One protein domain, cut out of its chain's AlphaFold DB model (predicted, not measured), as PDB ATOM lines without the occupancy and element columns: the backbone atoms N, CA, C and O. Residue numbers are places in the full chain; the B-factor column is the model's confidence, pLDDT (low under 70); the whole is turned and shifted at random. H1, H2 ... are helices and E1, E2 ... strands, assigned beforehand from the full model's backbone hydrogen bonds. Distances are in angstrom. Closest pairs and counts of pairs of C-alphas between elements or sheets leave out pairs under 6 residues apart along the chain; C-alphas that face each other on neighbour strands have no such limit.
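What this domain is: This is residues 123 to 170 of the 665 residues of the protein "TonB_dep_Rec domain-containing protein" of Acidobacteria bacterium (UniProt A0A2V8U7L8). Two short parallel strands, E1 and E2, lie side by side, and between them the chain swings out in a wide, open loop made by residues 137 to 149 and helix H1. The single-turn helix H2 follows at the end of E2, and the first residues, 123 to 131, lie on the other side of the strand pair from H1. The printed part has 48 residues with two named strands and two named helices, in the order E1, H1, E2, H2; the class is mixed, helices and strands, with under half of the residues in named elements. The sheet is E1 beside E2, parallel. The whole is compact, with a radius of gyration of the C-alphas of 11.0 A, but flat, spanning 28 by 24 by 11 A.

Where its parts are: Begin at Ile 123 and pass residues 123 to 131, which hold no named element. Find C-alpha 132 at (186.215, 186.632, 79.688); from there E1 runs through residues 132 to 136, 13.4 A from first to last C-alpha. Residues 137 to 149 hold no named element. Then look for C-alpha 150 at (183.267, 196.912, 95.153), where H1 begins; it covers residues 150 to 158 and is 12.1 A long. E2 takes residues 161 to 165, over 14.1 A. H2, residues 166 to 169, ends with C-alpha 169 at (191.141, 176.660, 87.490).

How they stand to each other: Look first at E1 and E2, parallel neighbours with 32 degrees between their directions. The C-alphas of Val 134 and Trp 163 face each other at 4.5 A. Across the pair, N 134 and O 162 are 2.8 A apart and N 164 and O 134 are 3.0 A apart, both within hydrogen-bond range. E1, H1 and E2 form a strand-helix-strand unit, two parallel neighbour strands with a helix between them along the chain, and its crossover is right-handed. H1 and E2 are near each other, with no pair of C-alphas within 8 A but 7 pairs within 10 A. Between E1 and H2, the closest C-alphas are those of Thr 136 and Ala 166, 5.9 A apart. H1 and H2 are apart. In H1 every O i to N i+4 pair is within hydrogen-bond range; H2 is too short for such a pair, and its one O i to N i+3 pair is within range.

The domain as a whole: The two C-alphas farthest apart are those of Ala 129 and Asn 147, at 30.5 A, while those of Ile 123 and Gly 170 are 13.5 A apart. The printed part has no cut. The link from E1 to H1, 13 residues, is long; those from H1 to E2 and from E2 to H2 are tight. The mean pLDDT of the printed part of this model is 89.7, and no printed residue is under 70.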
ATOM      1  N   ILE A 123     194.475 185.894  82.591       88.00
ATOM      2  CA  ILE A 123     193.215 185.665  81.878       88.00
ATOM      3  C   ILE A 123     193.198 184.244  81.367       88.00
ATOM      4  O   ILE A 123     194.196 183.771  80.837       88.00
ATOM      5  N   ASP A 124     192.058 183.583  81.488       88.75
ATOM      6  CA  ASP A 124     191.847 182.279  80.887       88.75
ATOM      7  C   ASP A 124     191.751 182.390  79.358       88.75
ATOM      8  O   ASP A 124     190.684 182.612  78.783       88.75
ATOM      9  N   ILE A 125     192.897 182.254  78.696       87.44
ATOM     10  CA  ILE A 125     193.005 182.360  77.238       87.44
ATOM     11  C   ILE A 125     192.315 181.201  76.502       87.44
ATOM     12  O   ILE A 125     191.958 181.352  75.337       87.44
ATOM     13  N   ASN A 126     192.078 180.066  77.171       86.50
ATOM     14  CA  ASN A 126     191.535 178.857  76.542       86.50
ATOM     15  C   ASN A 126     190.009 178.896  76.385       86.50
ATOM     16  O   ASN A 126     189.455 178.186  75.549       86.50
ATOM     17  N   HIS A 127     189.322 179.735  77.164       87.69
ATOM     18  CA  HIS A 127     187.858 179.828  77.167       87.69
ATOM     19  C   HIS A 127     187.331 181.153  76.606       87.69
ATOM     20  O   HIS A 127     186.151 181.474  76.778       87.69
ATOM     21  N   ILE A 128     188.185 181.901  75.896       86.25
ATOM     22  CA  ILE A 128     187.872 183.255  75.438       86.25
ATOM     23  C   ILE A 128     186.653 183.314  74.519       86.25
ATOM     24  O   ILE A 128     185.943 184.310  74.526       86.25
ATOM     25  N   ALA A 129     186.363 182.233  73.789       84.44
ATOM     26  CA  ALA A 129     185.216 182.135  72.894       84.44
ATOM     27  C   ALA A 129     183.868 182.348  73.603       84.44
ATOM     28  O   ALA A 129     182.963 182.943  73.030       84.44
ATOM     29  N   GLY A 130     183.736 181.868  74.844       83.62
ATOM     30  CA  GLY A 130     182.474 181.911  75.588       83.62
ATOM     31  C   GLY A 130     182.465 182.890  76.757       83.62
ATOM     32  O   GLY A 130     181.401 183.364  77.142       83.62
ATOM     33  N   GLN A 131     183.627 183.194  77.342       86.94
ATOM     34  CA  GLN A 131     183.706 184.024  78.544       86.94
ATOM     35  C   GLN A 131     185.043 184.755  78.656       86.94
ATOM     36  O   GLN A 131     186.097 184.206  78.341       86.94
ATOM     37  N   PHE A 132     185.009 185.974  79.197       89.00
ATOM     38  CA  PHE A 132     186.215 186.632  79.688       89.00
ATOM     39  C   PHE A 132     186.360 186.356  81.185       89.00
ATOM     40  O   PHE A 132     185.752 187.012  82.030       89.00
ATOM     41  N   GLN A 133     187.189 185.361  81.481       90.69
ATOM     42  CA  GLN A 133     187.431 184.842  82.817       90.69
ATOM     43  C   GLN A 133     188.818 185.280  83.312       90.69
ATOM     44  O   GLN A 133     189.845 184.911  82.745       90.69
ATOM     45  N   VAL A 134     188.853 186.061  84.387       91.94
ATOM     46  CA  VAL A 134     190.086 186.470  85.076       91.94
ATOM     47  C   VAL A 134     190.441 185.441  86.145       91.94
ATOM     48  O   VAL A 134     189.562 184.849  86.772       91.94
ATOM     49  N   ILE A 135     191.734 185.225  86.361       92.25
ATOM     50  CA  ILE A 135     192.265 184.261  87.319       92.25
ATOM     51  C   ILE A 135     193.137 184.985  88.342       92.25
ATOM     52  O   ILE A 135     194.096 185.672  87.979       92.25
ATOM     53  N   THR A 136     192.809 184.824  89.623       93.50
ATOM     54  CA  THR A 136     193.598 185.328  90.755       93.50
ATOM     55  C   THR A 136     194.565 184.263  91.294       93.50
ATOM     56  O   THR A 136     194.287 183.065  91.183       93.50
ATOM     57  N   PRO A 137     195.702 184.651  91.903       92.94
ATOM     58  CA  PRO A 137     196.653 183.709  92.491       92.94
ATOM     59  C   PRO A 137     196.073 182.861  93.636       92.94
ATOM     60  O   PRO A 137     195.266 183.315  94.449       92.94
ATOM     61  N   GLY A 138     196.556 181.620  93.728       93.31
ATOM     62  CA  GLY A 138     196.268 180.679  94.811       93.31
ATOM     63  C   GLY A 138     194.774 180.475  95.061       93.31
ATOM     64  O   GLY A 138     194.047 180.000  94.191       93.31
ATOM     65  N   SER A 139     194.340 180.810  96.277       95.06
ATOM     66  CA  SER A 139     192.944 180.763  96.729       95.06
ATOM     67  C   SER A 139     192.359 182.151  97.015       95.06
ATOM     68  O   SER A 139     191.280 182.243  97.598       95.06
ATOM     69  N   THR A 140     193.067 183.224  96.657       95.00
ATOM     70  CA  THR A 140     192.667 184.602  96.967       95.00
ATOM     71  C   THR A 140     191.533 185.016  96.036       95.00
ATOM     72  O   THR A 140     191.716 185.036  94.822       95.00
ATOM     73  N   THR A 141     190.346 185.321  96.560       94.94
ATOM     74  CA  THR A 141     189.199 185.733  95.731       94.94
ATOM     75  C   THR A 141     189.337 187.189  95.285       94.94
ATOM     76  O   THR A 141     189.962 187.994  95.982       94.94
ATOM     77  N   MET A 142     188.744 187.551  94.142       92.56
ATOM     78  CA  MET A 142     188.825 188.911  93.588       92.56
ATOM     79  C   MET A 142     188.297 189.966  94.573       92.56
ATOM     80  O   MET A 142     188.890 191.029  94.731       92.56
ATOM     81  N   GLU A 143     187.218 189.642  95.283       92.56
ATOM     82  CA  GLU A 143     186.556 190.498  96.270       92.56
ATOM     83  C   GLU A 143     187.397 190.723  97.531       92.56
ATOM     84  O   GLU A 143     187.178 191.694  98.252       92.56
ATOM     85  N   SER A 144     188.358 189.837  97.812       92.56
ATOM     86  CA  SER A 144     189.248 189.958  98.972       92.56
ATOM     87  C   SER A 144     190.481 190.826  98.709       92.56
ATOM     88  O   SER A 144     191.232 191.130  99.639       92.56
ATOM     89  N   LEU A 145     190.709 191.235  97.453       89.56
ATOM     90  CA  LEU A 145     191.876 192.029  97.088       89.56
ATOM     91  C   LEU A 145     191.785 193.446  97.685       89.56
ATOM     92  O   LEU A 145     190.800 194.157  97.469       89.56
ATOM     93  N   PRO A 146     192.823 193.916  98.397       87.00
ATOM     94  CA  PRO A 146     192.798 195.232  99.017       87.00
ATOM     95  C   PRO A 146     192.853 196.354  97.973       87.00
ATOM     96  O   PRO A 146     193.489 196.230  96.922       87.00
ATOM     97  N   ASN A 147     192.251 197.497  98.314       81.00
ATOM     98  CA  ASN A 147     192.205 198.717  97.496       81.00
ATOM     99  C   ASN A 147     191.498 198.554  96.138       81.00
ATOM    100  O   ASN A 147     191.722 199.361  95.232       81.00
ATOM    101  N   VAL A 148     190.636 197.543  95.996       83.31
ATOM    102  CA  VAL A 148     189.750 197.363  94.841       83.31
ATOM    103  C   VAL A 148     188.316 197.723  95.260       83.31
ATOM    104  O   VAL A 148     187.731 197.011  96.071       83.31
ATOM    105  N   PRO A 149     187.739 198.833  94.759       85.19
ATOM    106  CA  PRO A 149     186.380 199.231  95.121       85.19
ATOM    107  C   PRO A 149     185.332 198.185  94.692       85.19
ATOM    108  O   PRO A 149     185.381 197.728  93.547       85.19
ATOM    109  N   PRO A 150     184.337 197.842  95.533       88.62
ATOM    110  CA  PRO A 150     183.267 196.912  95.153       88.62
ATOM    111  C   PRO A 150     182.467 197.357  93.920       88.62
ATOM    112  O   PRO A 150     182.099 196.537  93.083       88.62
ATOM    113  N   SER A 151     182.253 198.664  93.763       86.56
ATOM    114  CA  SER A 151     181.618 199.294  92.594       86.56
ATOM    115  C   SER A 151     182.371 199.030  91.285       86.56
ATOM    116  O   SER A 151     181.749 198.817  90.244       86.56
ATOM    117  N   ALA A 152     183.704 198.983  91.335       84.69
ATOM    118  CA  ALA A 152     184.543 198.651  90.190       84.69
ATOM    119  C   ALA A 152     184.335 197.198  89.756       84.69
ATOM    120  O   ALA A 152     184.134 196.931  88.573       84.69
ATOM    121  N   LEU A 153     184.347 196.269  90.718       88.88
ATOM    122  CA  LEU A 153     184.076 194.854  90.459       88.88
ATOM    123  C   LEU A 153     182.664 194.666  89.906       88.88
ATOM    124  O   LEU A 153     182.493 193.998  88.892       88.88
ATOM    125  N   ALA A 154     181.668 195.319  90.507       90.06
ATOM    126  CA  ALA A 154     180.288 195.272  90.043       90.06
ATOM    127  C   ALA A 154     180.117 195.841  88.623       90.06
ATOM    128  O   ALA A 154     179.379 195.263  87.832       90.06
ATOM    129  N   SER A 155     180.831 196.914  88.262       86.81
ATOM    130  CA  SER A 155     180.807 197.478  86.899       86.81
ATOM    131  C   SER A 155     181.395 196.507  85.870       86.81
ATOM    132  O   SER A 155     180.827 196.316  84.796       86.81
ATOM    133  N   TRP A 156     182.498 195.831  86.209       87.88
ATOM    134  CA  TRP A 156     183.084 194.789  85.361       87.88
ATOM    135  C   TRP A 156     182.207 193.536  85.260       87.88
ATOM    136  O   TRP A 156     182.042 193.002  84.164       87.88
ATOM    137  N   ALA A 157     181.595 193.095  86.361       90.44
ATOM    138  CA  ALA A 157     180.637 191.989  86.350       90.44
ATOM    139  C   ALA A 157     179.398 192.317  85.509       90.44
ATOM    140  O   ALA A 157     178.980 191.497  84.698       90.44
ATOM    141  N   ALA A 158     178.851 193.533  85.632       89.12
ATOM    142  CA  ALA A 158     177.732 194.000  84.814       89.12
ATOM    143  C   ALA A 158     178.080 194.032  83.315       89.12
ATOM    144  O   ALA A 158     177.206 193.844  82.473       89.12
ATOM    145  N   ARG A 159     179.363 194.219  82.980       85.44
ATOM    146  CA  ARG A 159     179.892 194.132  81.612       85.44
ATOM    147  C   ARG A 159     180.117 192.689  81.121       85.44
ATOM    148  O   ARG A 159     180.402 192.499  79.938       85.44
ATOM    149  N   GLY A 160     179.982 191.691  81.997       87.75
ATOM    150  CA  GLY A 160     180.129 190.267  81.685       87.75
ATOM    151  C   GLY A 160     181.489 189.658  82.041       87.75
ATOM    152  O   GLY A 160     181.782 188.548  81.602       87.75
ATOM    153  N   LEU A 161     182.337 190.360  82.804       89.75
ATOM    154  CA  LEU A 161     183.602 189.808  83.296       89.75
ATOM    155  C   LEU A 161     183.345 188.814  84.435       89.75
ATOM    156  O   LEU A 161     182.608 189.123  85.372       89.75
ATOM    157  N   THR A 162     184.004 187.659  84.403       92.62
ATOM    158  CA  THR A 162     183.967 186.668  85.486       92.62
ATOM    159  C   THR A 162     185.354 186.492  86.109       92.62
ATOM    160  O   THR A 162     186.372 186.823  85.499       92.62
ATOM    161  N   TRP A 163     185.435 185.967  87.337       93.94
ATOM    162  CA  TRP A 163     186.717 185.652  87.993       93.94
ATOM    163  C   TRP A 163     186.679 184.342  88.791       93.94
ATOM    164  O   TRP A 163     185.634 183.943  89.300       93.94
ATOM    165  N   LYS A 164     187.822 183.650  88.848       94.81
ATOM    166  CA  LYS A 164     188.063 182.404  89.593       94.81
ATOM    167  C   LYS A 164     189.473 182.418  90.175       94.81
ATOM    168  O   LYS A 164     190.321 183.192  89.741       94.81
ATOM    169  N   THR A 165     189.736 181.551  91.142       95.44
ATOM    170  CA  THR A 165     191.082 181.385  91.704       95.44
ATOM    171  C   THR A 165     191.901 180.373  90.904       95.44
ATOM    172  O   THR A 165     191.346 179.489  90.249       95.44
ATOM    173  N   ALA A 166     193.231 180.455  90.987       93.31
ATOM    174  CA  ALA A 166     194.140 179.482  90.379       93.31
ATOM    175  C   ALA A 166     193.787 178.042  90.783       93.31
ATOM    176  O   ALA A 166     193.737 177.156  89.933       93.31
ATOM    177  N   ASN A 167     193.454 177.822  92.060       93.88
ATOM    178  CA  ASN A 167     193.060 176.508  92.569       93.88
ATOM    179  C   ASN A 167     191.763 175.990  91.920       93.88
ATOM    180  O   ASN A 167     191.669 174.804  91.617       93.88
ATOM    181  N   GLN A 168     190.775 176.861  91.680       94.31
ATOM    182  CA  GLN A 168     189.534 176.496  90.981       94.31
ATOM    183  C   GLN A 168     189.764 176.203  89.493       94.31
ATOM    184  O   GLN A 168     189.033 175.408  88.909       94.31
ATOM    185  N   ALA A 169     190.760 176.852  88.886       89.44
ATOM    186  CA  ALA A 169     191.141 176.660  87.490       89.44
ATOM    187  C   ALA A 169     192.135 175.498  87.275       89.44
ATOM    188  O   ALA A 169     192.465 175.191  86.133       89.44
ATOM    189  N   GLY A 170     192.630 174.860  88.343       88.81
ATOM    190  CA  GLY A 170     193.651 173.809  88.251       88.81
ATOM    191  C   GLY A 170     195.036 174.321  87.837       88.81
ATOM    192  O   GLY A 170     195.818 173.575  87.252       88.81
TER     193      GLY A 170